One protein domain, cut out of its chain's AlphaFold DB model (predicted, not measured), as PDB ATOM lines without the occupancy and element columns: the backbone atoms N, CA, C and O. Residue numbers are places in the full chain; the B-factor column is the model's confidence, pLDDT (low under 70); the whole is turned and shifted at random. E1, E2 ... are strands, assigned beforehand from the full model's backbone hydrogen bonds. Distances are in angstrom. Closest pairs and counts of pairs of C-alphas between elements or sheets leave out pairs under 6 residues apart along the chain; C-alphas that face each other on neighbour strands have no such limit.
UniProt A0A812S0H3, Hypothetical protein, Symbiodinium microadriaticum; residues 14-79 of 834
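What this domain is: This is residues 14 to 79 of the 834 residues of the protein "Hypothetical protein" of Symbiodinium microadriaticum (UniProt A0A812S0H3). With little regular structure, the domain is an elongated row of three small hairpins: E3 and E4 in the middle, E5 and E6 at one end, E1 and E2 toward the other, where residues 14 to 26 have no named element. The 66 printed residues hold no named helix and six strands, E1 to E6 in chain order, in three antiparallel pairs; the class is all strand, with 24 residues in named elements, under half. The whole is compact, radius of gyration of the C-alphas 12.4 A, spanning 39 by 21 by 20 A.

How they stand to each other: E3, residues 43 to 48, and E4, residues 59 to 64, form an antiparallel hairpin; N 44 and O 63 are within hydrogen-bond range at 2.8 A. In the antiparallel hairpin of E5, residues 68 to 70, and E6, residues 76 to 78, N 69 and O 77 are 2.8 A apart. The closest C-alphas of E4 and E6, Cys 64 and Cys 76, are 5.7 A apart. In the antiparallel hairpin of E1, residues 27 to 29, and E2, residues 34 to 36, N 29 and O 34 are 2.8 A apart. E2 and E3 are apart.

Where its parts are: E3 is 11.8 A from first to last C-alpha, E4 13.2 A. E1 begins at C-alpha 27 (-7.081, 3.026, -34.182); E6 ends at C-alpha 78 (15.227, -0.115, -43.511).

The domain as a whole: The C-alphas farthest apart, Leu 19 and His 79, are 39.9 A apart. The printed part has no cut. Residues 54 to 57 and 66 to 67 have pLDDT under 70.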
ATOM      1  N   GLU A  14     -15.042   1.595 -31.852       85.56
ATOM      2  CA  GLU A  14     -15.583   2.020 -33.153       85.56
ATOM      3  C   GLU A  14     -15.790   3.545 -33.268       85.56
ATOM      4  O   GLU A  14     -16.066   4.064 -34.344       85.56
ATOM      5  N   GLU A  15     -15.621   4.279 -32.170       87.62
ATOM      6  CA  GLU A  15     -15.756   5.736 -32.104       87.62
ATOM      7  C   GLU A  15     -14.389   6.454 -32.048       87.62
ATOM      8  O   GLU A  15     -14.349   7.680 -31.907       87.62
ATOM      9  N   CYS A  16     -13.265   5.734 -32.173       86.19
ATOM     10  CA  CYS A  16     -11.941   6.350 -32.286       86.19
ATOM     11  C   CYS A  16     -11.839   7.235 -33.542       86.19
ATOM     12  O   CYS A  16     -12.218   6.830 -34.642       86.19
ATOM     13  N   GLY A  17     -11.347   8.465 -33.370       82.50
ATOM     14  CA  GLY A  17     -11.317   9.510 -34.400       82.50
ATOM     15  C   GLY A  17     -12.673  10.172 -34.687       82.50
ATOM     16  O   GLY A  17     -12.767  11.024 -35.566       82.50
ATOM     17  N   LEU A  18     -13.728   9.815 -33.941       84.12
ATOM     18  CA  LEU A  18     -15.052  10.441 -33.999       84.12
ATOM     19  C   LEU A  18     -15.350  11.251 -32.728       84.12
ATOM     20  O   LEU A  18     -14.588  11.270 -31.760       84.12
ATOM     21  N   LEU A  19     -16.494  11.944 -32.715       79.88
ATOM     22  CA  LEU A  19     -17.060  12.593 -31.522       79.88
ATOM     23  C   LEU A  19     -16.118  13.601 -30.823       79.88
ATOM     24  O   LEU A  19     -16.175  13.776 -29.601       79.88
ATOM     25  N   GLY A  20     -15.275  14.298 -31.591       70.62
ATOM     26  CA  GLY A  20     -14.328  15.288 -31.065       70.62
ATOM     27  C   GLY A  20     -13.107  14.685 -30.363       70.62
ATOM     28  O   GLY A  20     -12.430  15.397 -29.625       70.62
ATOM     29  N   THR A  21     -12.839  13.388 -30.558       74.19
ATOM     30  CA  THR A  21     -11.494  12.825 -30.360       74.19
ATOM     31  C   THR A  21     -10.569  13.285 -31.491       74.19
ATOM     32  O   THR A  21     -11.030  13.875 -32.469       74.19
ATOM     33  N   VAL A  22      -9.256  13.086 -31.347       73.62
ATOM     34  CA  VAL A  22      -8.287  13.522 -32.363       73.62
ATOM     35  C   VAL A  22      -8.577  12.783 -33.670       73.62
ATOM     36  O   VAL A  22      -8.479  11.562 -33.708       73.62
ATOM     37  N   GLU A  23      -8.927  13.516 -34.732       73.31
ATOM     38  CA  GLU A  23      -9.431  12.950 -36.002       73.31
ATOM     39  C   GLU A  23      -8.483  11.908 -36.618       73.31
ATOM     40  O   GLU A  23      -8.927  10.943 -37.230       73.31
ATOM     41  N   ASN A  24      -7.175  12.059 -36.389       73.25
ATOM     42  CA  ASN A  24      -6.138  11.166 -36.911       73.25
ATOM     43  C   ASN A  24      -5.789   9.993 -35.970       73.25
ATOM     44  O   ASN A  24      -4.875   9.225 -36.266       73.25
ATOM     45  N   ALA A  25      -6.438   9.872 -34.808       79.12
ATOM     46  CA  ALA A  25      -6.279   8.761 -33.866       79.12
ATOM     47  C   ALA A  25      -7.468   7.793 -33.986       79.12
ATOM     48  O   ALA A  25      -8.306   7.705 -33.089       79.12
ATOM     49  N   THR A  26      -7.600   7.116 -35.126       84.19
ATOM     50  CA  THR A  26      -8.767   6.261 -35.421       84.19
ATOM     51  C   THR A  26      -8.597   4.809 -34.969       84.19
ATOM     52  O   THR A  26      -9.549   4.036 -35.054       84.19
ATOM     53  N   ILE A  27      -7.416   4.424 -34.474       85.50
ATOM     54  CA  ILE A  27      -7.081   3.026 -34.182       85.50
ATOM     55  C   ILE A  27      -7.288   2.744 -32.686       85.50
ATOM     56  O   ILE A  27      -6.639   3.391 -31.864       85.50
ATOM     57  N   PRO A  28      -8.159   1.798 -32.295       85.94
ATOM     58  CA  PRO A  28      -8.294   1.394 -30.899       85.94
ATOM     59  C   PRO A  28      -7.112   0.511 -30.467       85.94
ATOM     60  O   PRO A  28      -6.817  -0.497 -31.106       85.94
ATOM     61  N   ASP A  29      -6.453   0.872 -29.366       82.44
ATOM     62  CA  ASP A  29      -5.419   0.063 -28.718       82.44
ATOM     63  C   ASP A  29      -6.025  -0.755 -27.569       82.44
ATOM     64  O   ASP A  29      -6.459  -0.208 -26.552       82.44
ATOM     65  N   ASP A  30      -6.052  -2.077 -27.731       82.25
ATOM     66  CA  ASP A  30      -6.662  -3.003 -26.773       82.25
ATOM     67  C   ASP A  30      -5.827  -3.219 -25.504       82.25
ATOM     68  O   ASP A  30      -6.363  -3.667 -24.490       82.25
ATOM     69  N   ARG A  31      -4.528  -2.899 -25.539       80.75
ATOM     70  CA  ARG A  31      -3.625  -3.022 -24.390       80.75
ATOM     71  C   ARG A  31      -3.665  -1.758 -23.538       80.75
ATOM     72  O   ARG A  31      -3.814  -1.846 -22.323       80.75
ATOM     73  N   LEU A  32      -3.516  -0.599 -24.174       75.56
ATOM     74  CA  LEU A  32      -3.457   0.704 -23.505       75.56
ATOM     75  C   LEU A  32      -4.844   1.331 -23.294       75.56
ATOM     76  O   LEU A  32      -4.964   2.324 -22.577       75.56
ATOM     77  N   MET A  33      -5.892   0.747 -23.888       85.00
ATOM     78  CA  MET A  33      -7.286   1.193 -23.788       85.00
ATOM     79  C   MET A  33      -7.481   2.652 -24.235       85.00
ATOM     80  O   MET A  33      -8.223   3.417 -23.614       85.00
ATOM     81  N   LEU A  34      -6.814   3.046 -25.324       84.19
ATOM     82  CA  LEU A  34      -6.842   4.398 -25.888       84.19
ATOM     83  C   LEU A  34      -6.992   4.381 -27.412       84.19
ATOM     84  O   LEU A  34      -6.748   3.367 -28.058       84.19
ATOM     85  N   CYS A  35      -7.390   5.512 -27.992       83.75
ATOM     86  CA  CYS A  35      -7.348   5.703 -29.440       83.75
ATOM     87  C   CYS A  35      -5.961   6.217 -29.825       83.75
ATOM     88  O   CYS A  35      -5.570   7.304 -29.390       83.75
ATOM     89  N   ARG A  36      -5.220   5.440 -30.613       81.38
ATOM     90  CA  ARG A  36      -3.859   5.762 -31.044       81.38
ATOM     91  C   ARG A  36      -3.807   6.228 -32.492       81.38
ATOM     92  O   ARG A  36      -4.724   5.993 -33.286       81.38
ATOM     93  N   HIS A  37      -2.711   6.894 -32.830       79.31
ATOM     94  CA  HIS A  37      -2.390   7.243 -34.205       79.31
ATOM     95  C   HIS A  37      -1.933   6.013 -34.995       79.31
ATOM     96  O   HIS A  37      -1.529   4.993 -34.427       79.31
ATOM     97  N   CYS A  38      -2.000   6.135 -36.322       79.12
ATOM     98  CA  CYS A  38      -1.316   5.221 -37.231       79.12
ATOM     99  C   CYS A  38       0.161   5.153 -36.852       79.12
ATOM    100  O   CYS A  38       0.821   6.194 -36.791       79.12
ATOM    101  N   ALA A  39       0.666   3.951 -36.606       73.12
ATOM    102  CA  ALA A  39       2.030   3.733 -36.170       73.12
ATOM    103  C   ALA A  39       2.617   2.534 -36.905       73.12
ATOM    104  O   ALA A  39       2.534   1.394 -36.465       73.12
ATOM    105  N   VAL A  40       3.251   2.834 -38.032       77.12
ATOM    106  CA  VAL A  40       4.094   1.886 -38.755       77.12
ATOM    107  C   VAL A  40       5.542   2.318 -38.545       77.12
ATOM    108  O   VAL A  40       5.886   3.478 -38.789       77.12
ATOM    109  N   GLU A  41       6.385   1.408 -38.058       72.75
ATOM    110  CA  GLU A  41       7.819   1.657 -37.870       72.75
ATOM    111  C   GLU A  41       8.454   2.131 -39.187       72.75
ATOM    112  O   GLU A  41       8.105   1.637 -40.254       72.75
ATOM    113  N   GLY A  42       9.338   3.135 -39.146       70.38
ATOM    114  CA  GLY A  42       9.982   3.659 -40.356       70.38
ATOM    115  C   GLY A  42       9.079   4.485 -41.283       70.38
ATOM    116  O   GLY A  42       9.526   4.895 -42.357       70.38
ATOM    117  N   CYS A  43       7.823   4.756 -40.913       77.88
ATOM    118  CA  CYS A  43       6.873   5.473 -41.758       77.88
ATOM    119  C   CYS A  43       6.900   6.998 -41.550       77.88
ATOM    120  O   CYS A  43       6.633   7.488 -40.458       77.88
ATOM    121  N   ALA A  44       7.149   7.776 -42.611       73.19
ATOM    122  CA  ALA A  44       7.056   9.242 -42.581       73.19
ATOM    123  C   ALA A  44       5.610   9.742 -42.681       73.19
ATOM    124  O   ALA A  44       5.252  10.758 -42.089       73.19
ATOM    125  N   ARG A  45       4.776   9.047 -43.462       81.38
ATOM    126  CA  ARG A  45       3.359   9.369 -43.634       81.38
ATOM    127  C   ARG A  45       2.523   8.109 -43.502       81.38
ATOM    128  O   ARG A  45       2.375   7.347 -44.458       81.38
ATOM    129  N   CYS A  46       1.985   7.915 -42.307       82.19
ATOM    130  CA  CYS A  46       1.136   6.784 -41.966       82.19
ATOM    131  C   CYS A  46      -0.331   7.150 -42.212       82.19
ATOM    132  O   CYS A  46      -0.767   8.250 -41.859       82.19
ATOM    133  N   VAL A  47      -1.085   6.252 -42.843       83.69
ATOM    134  CA  VAL A  47      -2.516   6.424 -43.104       83.69
ATOM    135  C   VAL A  47      -3.281   5.419 -42.248       83.69
ATOM    136  O   VAL A  47      -3.171   4.212 -42.485       83.69
ATOM    137  N   PRO A  48      -4.036   5.882 -41.239       82.88
ATOM    138  CA  PRO A  48      -4.848   4.977 -40.451       82.88
ATOM    139  C   PRO A  48      -6.103   4.552 -41.227       82.88
ATOM    140  O   PRO A  48      -6.551   5.233 -42.154       82.88
ATOM    141  N   GLY A  49      -6.700   3.437 -40.811       78.06
ATOM    142  CA  GLY A  49      -8.013   2.991 -41.260       78.06
ATOM    143  C   GLY A  49      -9.093   4.039 -40.989       78.06
ATOM    144  O   GLY A  49      -8.952   4.909 -40.122       78.06
ATOM    145  N   SER A  50     -10.188   3.965 -41.745       79.12
ATOM    146  CA  SER A  50     -11.305   4.895 -41.562       79.12
ATOM    147  C   SER A  50     -11.912   4.739 -40.159       79.12
ATOM    148  O   SER A  50     -11.933   3.624 -39.632       79.12
ATOM    149  N   PRO A  51     -12.431   5.818 -39.546       75.44
ATOM    150  CA  PRO A  51     -13.075   5.722 -38.239       75.44
ATOM    151  C   PRO A  51     -14.173   4.643 -38.225       75.44
ATOM    152  O   PRO A  51     -14.984   4.571 -39.150       75.44
ATOM    153  N   GLY A  52     -14.193   3.794 -37.193       70.69
ATOM    154  CA  GLY A  52     -15.163   2.696 -37.051       70.69
ATOM    155  C   GLY A  52     -14.845   1.413 -37.827       70.69
ATOM    156  O   GLY A  52     -15.596   0.442 -37.742       70.69
ATOM    157  N   GLN A  53     -13.735   1.370 -38.565       74.50
ATOM    158  CA  GLN A  53     -13.283   0.167 -39.259       74.50
ATOM    159  C   GLN A  53     -12.690  -0.839 -38.252       74.50
ATOM    160  O   GLN A  53     -11.936  -0.465 -37.357       74.50
ATOM    161  N   SER A  54     -13.039  -2.122 -38.380       63.06
ATOM    162  CA  SER A  54     -12.536  -3.213 -37.532       63.06
ATOM    163  C   SER A  54     -11.909  -4.305 -38.402       63.06
ATOM    164  O   SER A  54     -12.477  -4.694 -39.422       63.06
ATOM    165  N   GLY A  55     -10.708  -4.761 -38.042       67.75
ATOM    166  CA  GLY A  55      -9.930  -5.727 -38.822       67.75
ATOM    167  C   GLY A  55      -8.487  -5.851 -38.326       67.75
ATOM    168  O   GLY A  55      -8.079  -5.118 -37.433       67.75
ATOM    169  N   GLU A  56      -7.732  -6.785 -38.906       63.72
ATOM    170  CA  GLU A  56      -6.365  -7.136 -38.472       63.72
ATOM    171  C   GLU A  56      -5.294  -6.125 -38.941       63.72
ATOM    172  O   GLU A  56      -4.271  -5.970 -38.283       63.72
ATOM    173  N   LYS A  57      -5.544  -5.384 -40.035       68.62
ATOM    174  CA  LYS A  57      -4.662  -4.324 -40.563       68.62
ATOM    175  C   LYS A  57      -5.398  -2.981 -40.607       68.62
ATOM    176  O   LYS A  57      -6.119  -2.692 -41.562       68.62
ATOM    177  N   LEU A  58      -5.244  -2.178 -39.554       75.38
ATOM    178  CA  LEU A  58      -5.851  -0.841 -39.413       75.38
ATOM    179  C   LEU A  58      -4.874   0.304 -39.715       75.38
ATOM    180  O   LEU A  58      -5.237   1.469 -39.583       75.38
ATOM    181  N   GLU A  59      -3.649  -0.000 -40.128       83.31
ATOM    182  CA  GLU A  59      -2.612   0.981 -40.428       83.31
ATOM    183  C   GLU A  59      -1.791   0.545 -41.629       83.31
ATOM    184  O   GLU A  59      -1.441  -0.622 -41.743       83.31
ATOM    185  N   ASN A  60      -1.509   1.490 -42.523       86.12
ATOM    186  CA  ASN A  60      -0.618   1.293 -43.657       86.12
ATOM    187  C   ASN A  60       0.257   2.533 -43.816       86.12
ATOM    188  O   ASN A  60      -0.213   3.673 -43.721       86.12
ATOM    189  N   CYS A  61       1.525   2.328 -44.134       85.81
ATOM    190  CA  CYS A  61       2.401   3.409 -44.521       85.81
ATOM    191  C   CYS A  61       2.176   3.814 -45.980       85.81
ATOM    192  O   CYS A  61       2.078   2.978 -46.874       85.81
ATOM    193  N   GLN A  62       2.119   5.120 -46.233       88.12
ATOM    194  CA  GLN A  62       2.057   5.681 -47.583       88.12
ATOM    195  C   GLN A  62       3.432   6.144 -48.068       88.12
ATOM    196  O   GLN A  62       3.735   6.074 -49.258       88.12
ATOM    197  N   GLN A  63       4.253   6.656 -47.155       85.06
ATOM    198  CA  GLN A  63       5.590   7.141 -47.457       85.06
ATOM    199  C   GLN A  63       6.511   6.797 -46.298       85.06
ATOM    200  O   GLN A  63       6.279   7.249 -45.179       85.06
ATOM    201  N   CYS A  64       7.560   6.035 -46.571       81.12
ATOM    202  CA  CYS A  64       8.575   5.739 -45.575       81.12
ATOM    203  C   CYS A  64       9.496   6.939 -45.329       81.12
ATOM    204  O   CYS A  64       9.631   7.829 -46.175       81.12
ATOM    205  N   MET A  65      10.124   6.972 -44.155       70.62
ATOM    206  CA  MET A  65      11.202   7.909 -43.856       70.62
ATOM    207  C   MET A  65      12.375   7.695 -44.820       70.62
ATOM    208  O   MET A  65      12.507   6.614 -45.403       70.62
ATOM    209  N   PRO A  66      13.232   8.713 -45.041       67.69
ATOM    210  CA  PRO A  66      14.465   8.516 -45.790       67.69
ATOM    211  C   PRO A  66      15.175   7.229 -45.336       67.69
ATOM    212  O   PRO A  66      15.208   6.916 -44.148       67.69
ATOM    213  N   GLY A  67      15.718   6.453 -46.284       66.56
ATOM    214  CA  GLY A  67      16.404   5.163 -46.058       66.56
ATOM    215  C   GLY A  67      15.524   3.989 -45.659       66.56
ATOM    216  O   GLY A  67      16.069   2.956 -45.277       66.56
ATOM    217  N   TYR A  68      14.208   4.125 -45.780       75.56
ATOM    218  CA  TYR A  68      13.257   3.030 -45.677       75.56
ATOM    219  C   TYR A  68      12.524   2.826 -47.008       75.56
ATOM    220  O   TYR A  68      12.256   3.781 -47.741       75.56
ATOM    221  N   GLY A  69      12.218   1.570 -47.316       84.50
ATOM    222  CA  GLY A  69      11.528   1.126 -48.516       84.50
ATOM    223  C   GLY A  69      10.135   0.646 -48.154       84.50
ATOM    224  O   GLY A  69       9.966  -0.094 -47.189       84.50
ATOM    225  N   LEU A  70       9.134   1.083 -48.918       88.94
ATOM    226  CA  LEU A  70       7.752   0.678 -48.692       88.94
ATOM    227  C   LEU A  70       7.528  -0.735 -49.241       88.94
ATOM    228  O   LEU A  70       7.735  -0.982 -50.431       88.94
ATOM    229  N   THR A  71       7.099  -1.649 -48.378       87.81
ATOM    230  CA  THR A  71       6.732  -3.023 -48.735       87.81
ATOM    231  C   THR A  71       5.315  -3.086 -49.311       87.81
ATOM    232  O   THR A  71       4.509  -2.165 -49.160       87.81
ATOM    233  N   ALA A  72       4.981  -4.204 -49.965       83.94
ATOM    234  CA  ALA A  72       3.636  -4.434 -50.499       83.94
ATOM    235  C   ALA A  72       2.555  -4.497 -49.402       83.94
ATOM    236  O   ALA A  72       1.387  -4.231 -49.677       83.94
ATOM    237  N   ASP A  73       2.955  -4.814 -48.170       81.75
ATOM    238  CA  ASP A  73       2.082  -4.929 -47.006       81.75
ATOM    239  C   ASP A  73       1.800  -3.595 -46.304       81.75
ATOM    240  O   ASP A  73       1.046  -3.584 -45.333       81.75
ATOM    241  N   GLY A  74       2.361  -2.485 -46.801       82.31
ATOM    242  CA  GLY A  74       2.223  -1.169 -46.179       82.31
ATOM    243  C   GLY A  74       3.189  -0.939 -45.016       82.31
ATOM    244  O   GLY A  74       3.020   0.027 -44.279       82.31
ATOM    245  N   GLU A  75       4.205  -1.783 -44.851       84.44
ATOM    246  CA  GLU A  75       5.261  -1.629 -43.844       84.44
ATOM    247  C   GLU A  75       6.508  -0.980 -44.451       84.44
ATOM    248  O   GLU A  75       6.703  -1.017 -45.668       84.44
ATOM    249  N   CYS A  76       7.367  -0.394 -43.622       79.75
ATOM    250  CA  CYS A  76       8.621   0.204 -44.070       79.75
ATOM    251  C   CYS A  76       9.817  -0.625 -43.611       79.75
ATOM    252  O   CYS A  76      10.057  -0.768 -42.417       79.75
ATOM    253  N   GLU A  77      10.627  -1.089 -44.557       81.19
ATOM    254  CA  GLU A  77      11.872  -1.807 -44.271       81.19
ATOM    255  C   GLU A  77      13.091  -0.898 -44.436       81.19
ATOM    256  O   GLU A  77      13.222  -0.164 -45.414       81.19
ATOM    257  N   MET A  78      14.026  -0.950 -43.490       73.62
ATOM    258  CA  MET A  78      15.227  -0.115 -43.511       73.62
ATOM    259  C   MET A  78      16.244  -0.603 -44.559       73.62
ATOM    260  O   MET A  78      16.817  -1.682 -44.422       73.62
ATOM    261  N   HIS A  79      16.596   0.239 -45.535       71.62
ATOM    262  CA  HIS A  79      17.644  -0.049 -46.530       71.62
ATOM    263  C   HIS A  79      19.036  -0.206 -45.888       71.62
ATOM    264  O   HIS A  79      19.874  -0.959 -46.380       71.62
TER     265      HIS A  79